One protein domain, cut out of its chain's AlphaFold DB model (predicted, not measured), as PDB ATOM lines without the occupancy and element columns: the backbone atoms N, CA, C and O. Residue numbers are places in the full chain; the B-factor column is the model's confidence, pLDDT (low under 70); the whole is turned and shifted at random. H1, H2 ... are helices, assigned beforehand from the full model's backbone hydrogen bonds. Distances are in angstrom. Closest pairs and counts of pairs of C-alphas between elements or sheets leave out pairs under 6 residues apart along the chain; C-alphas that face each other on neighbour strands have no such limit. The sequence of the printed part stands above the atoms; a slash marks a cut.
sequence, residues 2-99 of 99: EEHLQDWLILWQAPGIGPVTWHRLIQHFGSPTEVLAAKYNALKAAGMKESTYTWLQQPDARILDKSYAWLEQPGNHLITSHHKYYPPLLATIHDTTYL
ATOM      1  N   GLU A   2      22.588  45.044  11.052       48.53
ATOM      2  CA  GLU A   2      21.472  44.462  11.801       48.53
ATOM      3  C   GLU A   2      20.229  44.522  10.911       48.53
ATOM      4  O   GLU A   2      19.734  45.597  10.596       48.53
ATOM      5  N   GLU A   3      19.773  43.369  10.430       58.69
ATOM      6  CA  GLU A   3      18.470  43.272   9.780       58.69
ATOM      7  C   GLU A   3      17.395  43.285  10.866       58.69
ATOM      8  O   GLU A   3      17.279  42.338  11.650       58.69
ATOM      9  N   HIS A   4      16.599  44.350  10.918       71.81
ATOM     10  CA  HIS A   4      15.469  44.408  11.832       71.81
ATOM     11  C   HIS A   4      14.279  43.659  11.225       71.81
ATOM     12  O   HIS A   4      13.814  43.966  10.129       71.81
ATOM     13  N   LEU A   5      13.744  42.687  11.969       73.00
ATOM     14  CA  LEU A   5      12.535  41.938  11.603       73.00
ATOM     15  C   LEU A   5      11.363  42.871  11.251       73.00
ATOM     16  O   LEU A   5      10.578  42.600  10.345       73.00
ATOM     17  N   GLN A   6      11.283  43.998  11.954       77.31
ATOM     18  CA  GLN A   6      10.290  45.032  11.720       77.31
ATOM     19  C   GLN A   6      10.382  45.626  10.307       77.31
ATOM     20  O   GLN A   6       9.345  45.836   9.685       77.31
ATOM     21  N   ASP A   7      11.584  45.845   9.774       83.50
ATOM     22  CA  ASP A   7      11.776  46.438   8.445       83.50
ATOM     23  C   ASP A   7      11.288  45.496   7.345       83.50
ATOM     24  O   ASP A   7      10.645  45.915   6.381       83.50
ATOM     25  N   TRP A   8      11.535  44.198   7.531       81.44
ATOM     26  CA  TRP A   8      10.996  43.142   6.679       81.44
ATOM     27  C   TRP A   8       9.467  43.143   6.691       81.44
ATOM     28  O   TRP A   8       8.847  43.122   5.627       81.44
ATOM     29  N   LEU A   9       8.854  43.204   7.878       80.56
ATOM     30  CA  LEU A   9       7.397  43.229   8.021       80.56
ATOM     31  C   LEU A   9       6.785  44.489   7.402       80.56
ATOM     32  O   LEU A   9       5.819  44.382   6.650       80.56
ATOM     33  N   ILE A  10       7.357  45.667   7.664       84.75
ATOM     34  CA  ILE A  10       6.892  46.936   7.093       84.75
ATOM     35  C   ILE A  10       6.939  46.866   5.567       84.75
ATOM     36  O   ILE A  10       5.936  47.141   4.908       84.75
ATOM     37  N   LEU A  11       8.074  46.461   4.994       86.31
ATOM     38  CA  LEU A  11       8.215  46.413   3.544       86.31
ATOM     39  C   LEU A  11       7.274  45.372   2.917       86.31
ATOM     40  O   LEU A  11       6.718  45.616   1.850       86.31
ATOM     41  N   TRP A  12       7.058  44.229   3.571       83.88
ATOM     42  CA  TRP A  12       6.198  43.162   3.048       83.88
ATOM     43  C   TRP A  12       4.713  43.534   3.081       83.88
ATOM     44  O   TRP A  12       3.954  43.176   2.183       83.88
ATOM     45  N   GLN A  13       4.301  44.280   4.105       84.12
ATOM     46  CA  GLN A  13       2.925  44.752   4.268       84.12
ATOM     47  C   GLN A  13       2.585  45.933   3.345       84.12
ATOM     48  O   GLN A  13       1.413  46.289   3.196       84.12
ATOM     49  N   ALA A  14       3.587  46.550   2.713       86.44
ATOM     50  CA  ALA A  14       3.377  47.733   1.902       86.44
ATOM     51  C   ALA A  14       2.560  47.414   0.632       86.44
ATOM     52  O   ALA A  14       2.935  46.558  -0.182       86.44
ATOM     53  N   PRO A  15       1.448  48.130   0.392       82.50
ATOM     54  CA  PRO A  15       0.564  47.840  -0.724       82.50
ATOM     55  C   PRO A  15       1.275  48.084  -2.056       82.50
ATOM     56  O   PRO A  15       1.910  49.117  -2.268       82.50
ATOM     57  N   GLY A  16       1.134  47.146  -2.993       83.50
ATOM     58  CA  GLY A  16       1.781  47.226  -4.306       83.50
ATOM     59  C   GLY A  16       3.214  46.685  -4.348       83.50
ATOM     60  O   GLY A  16       3.813  46.683  -5.429       83.50
ATOM     61  N   ILE A  17       3.740  46.178  -3.229       85.25
ATOM     62  CA  ILE A  17       4.961  45.372  -3.218       85.25
ATOM     63  C   ILE A  17       4.580  43.909  -3.446       85.25
ATOM     64  O   ILE A  17       4.192  43.187  -2.539       85.25
ATOM     65  N   GLY A  18       4.648  43.487  -4.708       81.19
ATOM     66  CA  GLY A  18       4.575  42.074  -5.076       81.19
ATOM     67  C   GLY A  18       5.963  41.418  -5.106       81.19
ATOM     68  O   GLY A  18       6.972  42.120  -5.003       81.19
ATOM     69  N   PRO A  19       6.042  40.098  -5.361       80.69
ATOM     70  CA  PRO A  19       7.302  39.350  -5.383       80.69
ATOM     71  C   PRO A  19       8.354  39.945  -6.328       80.69
ATOM     72  O   PRO A  19       9.535  39.974  -6.003       80.69
ATOM     73  N   VAL A  20       7.938  40.469  -7.485       85.19
ATOM     74  CA  VAL A  20       8.848  41.078  -8.471       85.19
ATOM     75  C   VAL A  20       9.437  42.394  -7.959       85.19
ATOM     76  O   VAL A  20      10.648  42.601  -8.025       85.19
ATOM     77  N   THR A  21       8.592  43.285  -7.430       86.62
ATOM     78  CA  THR A  21       9.033  44.565  -6.856       86.62
ATOM     79  C   THR A  21       9.934  44.319  -5.653       86.62
ATOM     80  O   THR A  21      10.979  44.953  -5.550       86.62
ATOM     81  N   TRP A  22       9.569  43.359  -4.801       87.44
ATOM     82  CA  TRP A  22      10.376  42.923  -3.667       87.44
ATOM     83  C   TRP A  22      11.788  42.523  -4.103       87.44
ATOM     84  O   TRP A  22      12.758  43.146  -3.681       87.44
ATOM     85  N   HIS A  23      11.914  41.543  -5.005       85.19
ATOM     86  CA  HIS A  23      13.224  41.069  -5.458       85.19
ATOM     87  C   HIS A  23      14.056  42.188  -6.079       85.19
ATOM     88  O   HIS A  23      15.241  42.296  -5.783       85.19
ATOM     89  N   ARG A  24      13.443  43.060  -6.887       88.19
ATOM     90  CA  ARG A  24      14.147  44.193  -7.496       88.19
ATOM     91  C   ARG A  24      14.663  45.187  -6.453       88.19
ATOM     92  O   ARG A  24      15.779  45.677  -6.595       88.19
ATOM     93  N   LEU A  25      13.874  45.476  -5.418       88.19
ATOM     94  CA  LEU A  25      14.285  46.354  -4.320       88.19
ATOM     95  C   LEU A  25      15.440  45.731  -3.532       88.19
ATOM     96  O   LEU A  25      16.468  46.376  -3.359       88.19
ATOM     97  N   ILE A  26      15.323  44.463  -3.135       88.75
ATOM     98  CA  ILE A  26      16.388  43.780  -2.390       88.75
ATOM     99  C   ILE A  26      17.661  43.627  -3.233       88.75
ATOM    100  O   ILE A  26      18.751  43.839  -2.718       88.75
ATOM    101  N   GLN A  27      17.558  43.350  -4.534       87.56
ATOM    102  CA  GLN A  27      18.731  43.296  -5.416       87.56
ATOM    103  C   GLN A  27      19.410  44.656  -5.609       87.56
ATOM    104  O   GLN A  27      20.621  44.702  -5.807       87.56
ATOM    105  N   HIS A  28      18.650  45.752  -5.584       89.38
ATOM    106  CA  HIS A  28      19.199  47.090  -5.803       89.38
ATOM    107  C   HIS A  28      19.766  47.721  -4.524       89.38
ATOM    108  O   HIS A  28      20.820  48.345  -4.569       89.38
ATOM    109  N   PHE A  29      19.069  47.559  -3.397       88.50
ATOM    110  CA  PHE A  29      19.396  48.201  -2.120       88.50
ATOM    111  C   PHE A  29      20.077  47.254  -1.120       88.50
ATOM    112  O   PHE A  29      20.664  47.708  -0.148       88.50
ATOM    113  N   GLY A  30      20.025  45.941  -1.340       85.88
ATOM    114  CA  GLY A  30      20.691  44.929  -0.517       85.88
ATOM    115  C   GLY A  30      19.844  44.387   0.635       85.88
ATOM    116  O   GLY A  30      19.858  43.180   0.865       85.88
ATOM    117  N   SER A  31      19.080  45.227   1.338       84.50
ATOM    118  CA  SER A  31      18.241  44.792   2.470       84.50
ATOM    119  C   SER A  31      16.977  45.647   2.633       84.50
ATOM    120  O   SER A  31      16.939  46.776   2.140       84.50
ATOM    121  N   PRO A  32      15.933  45.167   3.338       86.25
ATOM    122  CA  PRO A  32      14.749  45.981   3.624       86.25
ATOM    123  C   PRO A  32      15.065  47.246   4.421       86.25
ATOM    124  O   PRO A  32      14.486  48.288   4.142       86.25
ATOM    125  N   THR A  33      16.016  47.184   5.355       86.69
ATOM    126  CA  THR A  33      16.486  48.351   6.117       86.69
ATOM    127  C   THR A  33      17.033  49.434   5.184       86.69
ATOM    128  O   THR A  33      16.638  50.594   5.285       86.69
ATOM    129  N   GLU A  34      17.859  49.056   4.204       89.19
ATOM    130  CA  GLU A  34      18.385  49.985   3.193       89.19
ATOM    131  C   GLU A  34      17.278  50.521   2.271       89.19
ATOM    132  O   GLU A  34      17.293  51.693   1.894       89.19
ATOM    133  N   VAL A  35      16.269  49.703   1.947       89.38
ATOM    134  CA  VAL A  35      15.090  50.146   1.182       89.38
ATOM    135  C   VAL A  35      14.293  51.198   1.959       89.38
ATOM    136  O   VAL A  35      13.894  52.205   1.377       89.38
ATOM    137  N   LEU A  36      14.060  50.995   3.258       87.25
ATOM    138  CA  LEU A  36      13.327  51.952   4.097       87.25
ATOM    139  C   LEU A  36      14.129  53.236   4.358       87.25
ATOM    140  O   LEU A  36      13.538  54.307   4.486       87.25
ATOM    141  N   ALA A  37      15.461  53.147   4.384       88.50
ATOM    142  CA  ALA A  37      16.353  54.300   4.494       88.50
ATOM    143  C   ALA A  37      16.531  55.068   3.165       88.50
ATOM    144  O   ALA A  37      16.980  56.220   3.160       88.50
ATOM    145  N   ALA A  38      16.195  54.456   2.024       89.50
ATOM    146  CA  ALA A  38      16.384  55.058   0.713       89.50
ATOM    147  C   ALA A  38      15.416  56.221   0.433       89.50
ATOM    148  O   ALA A  38      14.254  56.248   0.837       89.50
ATOM    149  N   LYS A  39      15.885  57.196  -0.354       88.81
ATOM    150  CA  LYS A  39      15.061  58.336  -0.788       88.81
ATOM    151  C   LYS A  39      14.012  57.902  -1.812       88.81
ATOM    152  O   LYS A  39      14.304  57.101  -2.702       88.81
ATOM    153  N   TYR A  40      12.852  58.562  -1.792       87.88
ATOM    154  CA  TYR A  40      11.756  58.322  -2.740       87.88
ATOM    155  C   TYR A  40      12.200  58.241  -4.208       87.88
ATOM    156  O   TYR A  40      11.775  57.344  -4.926       87.88
ATOM    157  N   ASN A  41      13.094  59.129  -4.661       89.50
ATOM    158  CA  ASN A  41      13.562  59.130  -6.052       89.50
ATOM    159  C   ASN A  41      14.265  57.821  -6.450       89.50
ATOM    160  O   ASN A  41      14.054  57.333  -7.560       89.50
ATOM    161  N   ALA A  42      15.063  57.236  -5.552       89.94
ATOM    162  CA  ALA A  42      15.736  55.962  -5.798       89.94
ATOM    163  C   ALA A  42      14.725  54.805  -5.803       89.94
ATOM    164  O   ALA A  42      14.742  53.955  -6.691       89.94
ATOM    165  N   LEU A  43      13.779  54.820  -4.861       89.50
ATOM    166  CA  LEU A  43      12.708  53.825  -4.782       89.50
ATOM    167  C   LEU A  43      11.799  53.862  -6.017       89.50
ATOM    168  O   LEU A  43      11.449  52.821  -6.575       89.50
ATOM    169  N   LYS A  44      11.468  55.062  -6.499       90.00
ATOM    170  CA  LYS A  44      10.696  55.285  -7.726       90.00
ATOM    171  C   LYS A  44      11.435  54.767  -8.960       90.00
ATOM    172  O   LYS A  44      10.807  54.139  -9.809       90.00
ATOM    173  N   ALA A  45      12.752  54.973  -9.049       88.81
ATOM    174  CA  ALA A  45      13.578  54.406 -10.121       88.81
ATOM    175  C   ALA A  45      13.597  52.867 -10.077       88.81
ATOM    176  O   ALA A  45      13.539  52.214 -11.117       88.81
ATOM    177  N   ALA A  46      13.554  52.285  -8.877       86.44
ATOM    178  CA  ALA A  46      13.342  50.856  -8.659       86.44
ATOM    179  C   ALA A  46      11.863  50.422  -8.804       86.44
ATOM    180  O   ALA A  46      11.490  49.309  -8.424       86.44
ATOM    181  N   GLY A  47      10.998  51.274  -9.364       84.75
ATOM    182  CA  GLY A  47       9.604  50.984  -9.697       84.75
ATOM    183  C   GLY A  47       8.653  50.876  -8.504       84.75
ATOM    184  O   GLY A  47       7.611  50.229  -8.622       84.75
ATOM    185  N   MET A  48       8.994  51.484  -7.364       88.69
ATOM    186  CA  MET A  48       8.055  51.695  -6.261       88.69
ATOM    187  C   MET A  48       7.010  52.751  -6.648       88.69
ATOM    188  O   MET A  48       7.335  53.794  -7.220       88.69
ATOM    189  N   LYS A  49       5.741  52.490  -6.319       88.69
ATOM    190  CA  LYS A  49       4.645  53.444  -6.530       88.69
ATOM    191  C   LYS A  49       4.640  54.504  -5.429       88.69
ATOM    192  O   LYS A  49       5.017  54.236  -4.293       88.69
ATOM    193  N   GLU A  50       4.143  55.696  -5.747       87.50
ATOM    194  CA  GLU A  50       3.983  56.779  -4.768       87.50
ATOM    195  C   GLU A  50       3.070  56.383  -3.604       87.50
ATOM    196  O   GLU A  50       3.418  56.610  -2.454       87.50
ATOM    197  N   SER A  51       1.958  55.697  -3.885       86.94
ATOM    198  CA  SER A  51       1.042  55.202  -2.851       86.94
ATOM    199  C   SER A  51       1.716  54.241  -1.869       86.94
ATOM    200  O   SER A  51       1.441  54.295  -0.673       86.94
ATOM    201  N   THR A  52       2.623  53.392  -2.358       87.94
ATOM    202  CA  THR A  52       3.442  52.501  -1.529       87.94
ATOM    203  C   THR A  52       4.390  53.307  -0.648       87.94
ATOM    204  O   THR A  52       4.468  53.056   0.548       87.94
ATOM    205  N   TYR A  53       5.076  54.305  -1.214       88.38
ATOM    206  CA  TYR A  53       5.990  55.158  -0.455       88.38
ATOM    207  C   TYR A  53       5.268  55.949   0.639       88.38
ATOM    208  O   TYR A  53       5.720  55.958   1.779       88.38
ATOM    209  N   THR A  54       4.120  56.559   0.331       87.88
ATOM    210  CA  THR A  54       3.306  57.279   1.321       87.88
ATOM    211  C   THR A  54       2.866  56.358   2.458       87.88
ATOM    212  O   THR A  54       2.925  56.757   3.618       87.88
ATOM    213  N   TRP A  55       2.489  55.114   2.147       88.56
ATOM    214  CA  TRP A  55       2.173  54.114   3.168       88.56
ATOM    215  C   TRP A  55       3.398  53.772   4.032       88.56
ATOM    216  O   TRP A  55       3.276  53.688   5.248       88.56
ATOM    217  N   LEU A  56       4.590  53.650   3.437       86.00
ATOM    218  CA  LEU A  56       5.838  53.373   4.165       86.00
ATOM    219  C   LEU A  56       6.265  54.512   5.104       86.00
ATOM    220  O   LEU A  56       6.953  54.252   6.086       86.00
ATOM    221  N   GLN A  57       5.872  55.760   4.828       84.62
ATOM    222  CA  GLN A  57       6.155  56.894   5.719       84.62
ATOM    223  C   GLN A  57       5.313  56.858   7.001       84.62
ATOM    224  O   GLN A  57       5.734  57.387   8.028       84.62
ATOM    225  N   GLN A  58       4.120  56.264   6.941       82.44
ATOM    226  CA  GLN A  58       3.210  56.125   8.076       82.44
ATOM    227  C   GLN A  58       2.527  54.752   8.032       82.44
ATOM    228  O   GLN A  58       1.335  54.666   7.714       82.44
ATOM    229  N   PRO A  59       3.267  53.665   8.322       77.81
ATOM    230  CA  PRO A  59       2.680  52.337   8.364       77.81
ATOM    231  C   PRO A  59       1.654  52.277   9.498       77.81
ATOM    232  O   PRO A  59       1.900  52.745  10.611       77.81
ATOM    233  N   ASP A  60       0.485  51.698   9.222       79.06
ATOM    234  CA  ASP A  60      -0.546  51.516  10.243       79.06
ATOM    235  C   ASP A  60      -0.029  50.544  11.313       79.06
ATOM    236  O   ASP A  60       0.177  49.357  11.041       79.06
ATOM    237  N   ALA A  61       0.162  51.045  12.536       72.94
ATOM    238  CA  ALA A  61       0.661  50.263  13.666       72.94
ATOM    239  C   ALA A  61      -0.163  48.987  13.901       72.94
ATOM    240  O   ALA A  61       0.395  47.948  14.241       72.94
ATOM    241  N   ARG A  62      -1.467  49.005  13.589       73.62
ATOM    242  CA  ARG A  62      -2.355  47.840  13.742       73.62
ATOM    243  C   ARG A  62      -1.996  46.690  12.801       73.62
ATOM    244  O   ARG A  62      -2.298  45.537  13.098       73.62
ATOM    245  N   ILE A  63      -1.401  46.983  11.643       71.00
ATOM    246  CA  ILE A  63      -0.947  45.963  10.685       71.00
ATOM    247  C   ILE A  63       0.334  45.298  11.203       71.00
ATOM    248  O   ILE A  63       0.494  44.081  11.079       71.00
ATOM    249  N   LEU A  64       1.210  46.079  11.839       72.75
ATOM    250  CA  LEU A  64       2.398  45.558  12.510       72.75
ATOM    251  C   LEU A  64       2.011  44.722  13.729       72.75
ATOM    252  O   LEU A  64       2.457  43.583  13.820       72.75
ATOM    253  N   ASP A  65       1.102  45.208  14.577       72.12
ATOM    254  CA  ASP A  65       0.588  44.456  15.730       72.12
ATOM    255  C   ASP A  65      -0.036  43.124  15.311       72.12
ATOM    256  O   ASP A  65       0.228  42.098  15.923       72.12
ATOM    257  N   LYS A  66      -0.814  43.096  14.220       71.88
ATOM    258  CA  LYS A  66      -1.345  41.835  13.672       71.88
ATOM    259  C   LYS A  66      -0.248  40.889  13.199       71.88
ATOM    260  O   LYS A  66      -0.387  39.681  13.357       71.88
ATOM    261  N   SER A  67       0.814  41.423  12.602       71.25
ATOM    262  CA  SER A  67       1.943  40.620  12.128       71.25
ATOM    263  C   SER A  67       2.735  40.043  13.302       71.25
ATOM    264  O   SER A  67       3.075  38.864  13.281       71.25
ATOM    265  N   TYR A  68       2.960  40.836  14.352       69.19
ATOM    266  CA  TYR A  68       3.574  40.371  15.594       69.19
ATOM    267  C   TYR A  68       2.689  39.353  16.317       69.19
ATOM    268  O   TYR A  68       3.162  38.266  16.618       69.19
ATOM    269  N   ALA A  69       1.395  39.626  16.478       72.00
ATOM    270  CA  ALA A  69       0.452  38.693  17.091       72.00
ATOM    271  C   ALA A  69       0.316  37.383  16.297       72.00
ATOM    272  O   ALA A  69       0.050  36.331  16.872       72.00
ATOM    273  N   TRP A  70       0.492  37.417  14.970       73.00
ATOM    274  CA  TRP A  70       0.592  36.204  14.160       73.00
ATOM    275  C   TRP A  70       1.886  35.443  14.470       73.00
ATOM    276  O   TRP A  70       1.820  34.236  14.671       73.00
ATOM    277  N   LEU A  71       3.027  36.130  14.580       66.75
ATOM    278  CA  LEU A  71       4.320  35.526  14.936       66.75
ATOM    279  C   LEU A  71       4.386  34.980  16.365       66.75
ATOM    280  O   LEU A  71       5.150  34.056  16.624       66.75
ATOM    281  N   GLU A  72       3.605  35.533  17.288       66.62
ATOM    282  CA  GLU A  72       3.521  35.047  18.667       66.62
ATOM    283  C   GLU A  72       2.749  33.726  18.790       66.62
ATOM    284  O   GLU A  72       2.839  33.053  19.821       66.62
ATOM    285  N   GLN A  73       2.003  33.312  17.759       67.12
ATOM    286  CA  GLN A  73       1.294  32.037  17.803       67.12
ATOM    287  C   GLN A  73       2.256  30.855  17.599       67.12
ATOM    288  O   GLN A  73       3.078  30.868  16.679       67.12
ATOM    289  N   PRO A  74       2.133  29.789  18.412       55.91
ATOM    290  CA  PRO A  74       2.967  28.603  18.270       55.91
ATOM    291  C   PRO A  74       2.773  27.964  16.886       55.91
ATOM    292  O   PRO A  74       1.661  27.604  16.511       55.91
ATOM    293  N   GLY A  75       3.872  27.824  16.136       57.84
ATOM    294  CA  GLY A  75       3.890  27.295  14.766       57.84
ATOM    295  C   GLY A  75       4.063  28.353  13.670       57.84
ATOM    296  O   GLY A  75       4.376  27.987  12.537       57.84
ATOM    297  N   ASN A  76       3.939  29.644  13.990       55.88
ATOM    298  CA  ASN A  76       4.179  30.727  13.041       55.88
ATOM    299  C   ASN A  76       5.596  31.277  13.212       55.88
ATOM    300  O   ASN A  76       5.976  31.770  14.269       55.88
ATOM    301  N   HIS A  77       6.389  31.219  12.146       54.56
ATOM    302  CA  HIS A  77       7.745  31.754  12.141       54.56
ATOM    303  C   HIS A  77       7.960  32.578  10.873       54.56
ATOM    304  O   HIS A  77       7.686  32.105   9.770       54.56
ATOM    305  N   LEU A  78       8.475  33.805  11.017       57.59
ATOM    306  CA  LEU A  78       8.977  34.553   9.869       57.59
ATOM    307  C   LEU A  78      10.358  34.009   9.539       57.59
ATOM    308  O   LEU A  78      11.295  34.132  10.327       57.59
ATOM    309  N   ILE A  79      10.478  33.399   8.373       54.09
ATOM    310  CA  ILE A  79      11.731  32.818   7.929       54.09
ATOM    311  C   ILE A  79      12.304  33.740   6.858       54.09
ATOM    312  O   ILE A  79      11.862  33.739   5.712       54.09
ATOM    313  N   THR A  80      13.268  34.568   7.258       53.72
ATOM    314  CA  THR A  80      14.042  35.401   6.336       53.72
ATOM    315  C   THR A  80      15.218  34.596   5.779       53.72
ATOM    316  O   THR A  80      15.783  33.729   6.451       53.72
ATOM    317  N   SER A  81      15.603  34.868   4.533       49.41
ATOM    318  CA  SER A  81      16.641  34.130   3.795       49.41
ATOM    319  C   SER A  81      18.057  34.231   4.387       49.41
ATOM    320  O   SER A  81      18.939  33.498   3.951       49.41
ATOM    321  N   HIS A  82      18.277  35.083   5.392       47.03
ATOM    322  CA  HIS A  82      19.570  35.272   6.063       47.03
ATOM    323  C   HIS A  82      19.585  34.819   7.532       47.03
ATOM    324  O   HIS A  82      20.573  35.026   8.241       47.03
ATOM    325  N   HIS A  83      18.522  34.171   8.022       48.88
ATOM    326  CA  HIS A  83      18.472  33.761   9.420       48.88
ATOM    327  C   HIS A  83      19.327  32.504   9.678       48.88
ATOM    328  O   HIS A  83      19.068  31.433   9.135       48.88
ATOM    329  N   LYS A  84      20.309  32.603  10.589       44.81
ATOM    330  CA  LYS A  84      21.191  31.504  11.059       44.81
ATOM    331  C   LYS A  84      20.439  30.269  11.588       44.81
ATOM    332  O   LYS A  84      21.013  29.188  11.670       44.81
ATOM    333  N   TYR A  85      19.169  30.434  11.951       42.09
ATOM    334  CA  TYR A  85      18.286  29.367  12.427       42.09
ATOM    335  C   TYR A  85      17.250  28.926  11.390       42.09
ATOM    336  O   TYR A  85      16.267  28.311  11.787       42.09
ATOM    337  N   TYR A  86      17.434  29.231  10.097       40.94
ATOM    338  CA  TYR A  86      16.646  28.615   9.025       40.94
ATOM    339  C   TYR A  86      16.762  27.091   9.180       40.94
ATOM    340  O   TYR A  86      17.845  26.542   8.946       40.94
ATOM    341  N   PRO A  87      15.710  26.380   9.630       41.25
ATOM    342  CA  PRO A  87      15.803  24.942   9.768       41.25
ATOM    343  C   PRO A  87      15.915  24.389   8.346       41.25
ATOM    344  O   PRO A  87      15.069  24.716   7.513       41.25
ATOM    345  N   PRO A  88      16.905  23.536   8.034       44.00
ATOM    346  CA  PRO A  88      17.056  22.962   6.693       44.00
ATOM    347  C   PRO A  88      15.813  22.179   6.221       44.00
ATOM    348  O   PRO A  88      15.679  21.884   5.040       44.00
ATOM    349  N   LEU A  89      14.879  21.888   7.131       43.06
ATOM    350  CA  LEU A  89      13.591  21.241   6.889       43.06
ATOM    351  C   LEU A  89      12.548  22.117   6.179       43.06
ATOM    352  O   LEU A  89      11.569  21.576   5.670       43.06
ATOM    353  N   LEU A  90      12.733  23.439   6.108       43.09
ATOM    354  CA  LEU A  90      11.801  24.301   5.372       43.09
ATOM    355  C   LEU A  90      12.067  24.347   3.860       43.09
ATOM    356  O   LEU A  90      11.249  24.872   3.111       43.09
ATOM    357  N   ALA A  91      13.168  23.744   3.401       44.06
ATOM    358  CA  ALA A  91      13.386  23.457   1.985       44.06
ATOM    359  C   ALA A  91      12.527  22.276   1.482       44.06
ATOM    360  O   ALA A  91      12.510  22.009   0.282       44.06
ATOM    361  N   THR A  92      11.822  21.569   2.376       41.22
ATOM    362  CA  THR A  92      11.145  20.300   2.059       41.22
ATOM    363  C   THR A  92       9.622  20.337   2.158       41.22
ATOM    364  O   THR A  92       8.991  19.339   1.827       41.22
ATOM    365  N   ILE A  93       9.002  21.449   2.561       44.88
ATOM    366  CA  ILE A  93       7.533  21.560   2.572       44.88
ATOM    367  C   ILE A  93       7.084  22.224   1.268       44.88
ATOM    368  O   ILE A  93       6.621  23.361   1.229       44.88
ATOM    369  N   HIS A  94       7.302  21.490   0.178       47.34
ATOM    370  CA  HIS A  94       6.539  21.651  -1.052       47.34
ATOM    371  C   HIS A  94       5.123  21.128  -0.763       47.34
ATOM    372  O   HIS A  94       4.977  19.997  -0.310       47.34
ATOM    373  N   ASP A  95       4.118  21.971  -0.996       45.97
ATOM    374  CA  ASP A  95       2.688  21.647  -1.052       45.97
ATOM    375  C   ASP A  95       2.059  20.907   0.139       45.97
ATOM    376  O   ASP A  95       1.912  19.687   0.149       45.97
ATOM    377  N   THR A  96       1.471  21.666   1.069       42.31
ATOM    378  CA  THR A  96       0.245  21.194   1.730       42.31
ATOM    379  C   THR A  96      -0.960  21.744   0.974       42.31
ATOM    380  O   THR A  96      -1.579  22.722   1.394       42.31
ATOM    381  N   THR A  97      -1.305  21.104  -0.144       48.00
ATOM    382  CA  THR A  97      -2.684  21.164  -0.633       48.00
ATOM    383  C   THR A  97      -3.448  20.064   0.092       48.00
ATOM    384  O   THR A  97      -3.341  18.892  -0.253       48.00
ATOM    385  N   TYR A  98      -4.186  20.436   1.140       47.06
ATOM    386  CA  TYR A  98      -5.314  19.620   1.577       47.06
ATOM    387  C   TYR A  98      -6.402  19.748   0.514       47.06
ATOM    388  O   TYR A  98      -6.992  20.821   0.403       47.06
ATOM    389  N   LEU A  99      -6.627  18.678  -0.250       43.28
ATOM    390  CA  LEU A  99      -7.934  18.157  -0.669       43.28
ATOM    391  C   LEU A  99      -7.765  16.702  -1.124       43.28
ATOM    392  O   LEU A  99      -6.879  16.451  -1.969       43.28
TER     393      LEU A  99
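This is residues 2 to 99 of the 99 residues of an uncharacterized protein of Achromatium sp. WMS1 (UniProt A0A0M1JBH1). Five short helices, H1 to H5, make a loose cluster, with H6 packed crosswise on H1 at one side of it. From H6 a long loop, residues 72 to 87, leads to the small helix H7 at the end of the domain far from H4 and H5, and residues 91 to 99 stick out as a free tail. The printed part has 98 residues with seven named helices, H1 to H7 in order along the chain, and no named strand; the class is all helix. The whole is only just compact, close to loose, with a radius of gyration of the C-alphas of 14.9 A and spans of 43 by 34 by 28 A.

H1 is residues 5 to 13, 12.4 A from first to last C-alpha, and begins with C-alpha 5 at (12.535, 41.938, 11.603). H2, residues 19 to 29, measures 15.3 A. H3 is residues 32 to 37, 8.5 A, and H4 is residues 40 to 45, 8.6 A. H5, residues 50 to 57, measures 10.7 A. H6, residues 61 to 71, measures 15.2 A and begins with C-alpha 61 at (0.661, 50.263, 13.666). H7, residues 88 to 91, measures 6.0 A and ends with C-alpha 91 at (13.386, 23.457, 1.985).

H1 touches H3, about perpendicular at 85 degrees; the closest C-alphas are those of Asp 7 and Thr 33, 5.6 A apart. H1 also touches H6, opposite ways at a steep tilt of 67 degrees, only just short of about perpendicular; the closest C-alphas are those of Leu 9 and Leu 64, 7.1 A apart. H1 and H5 are close but not clearly touching, with the C-alphas of Ile 10 and Leu 56, the closest, 7.1 A apart. H2 and H3 touch only at the corner by their link, with the closest C-alphas, those of Phe 29 and Val 35, 5.8 A apart. H4 and H5 are close but not clearly touching, opposite ways at a steep tilt of 41 degrees; the closest C-alphas are those of Tyr 40 and Tyr 53, 7.0 A apart. H7 touches no helix. In H1 to H6 every O i to N i+4 pair is within hydrogen-bond range; H7 is too short for such a pair, and its 1 pair of O i to N i+3 is not within range.

The C-alphas farthest apart are those of Asn 41 and Leu 99, 46.6 A. Without residues 91 to 99, which stand free, the body spans 39 by 28 by 22 A. The printed part has no cut. The link from H6 to H7, 16 residues, is long; the other links between helices are tight. The mean pLDDT of the printed part is 72.9, and residues 2 to 3, residue 68 and residues 71 to 99 are under 70.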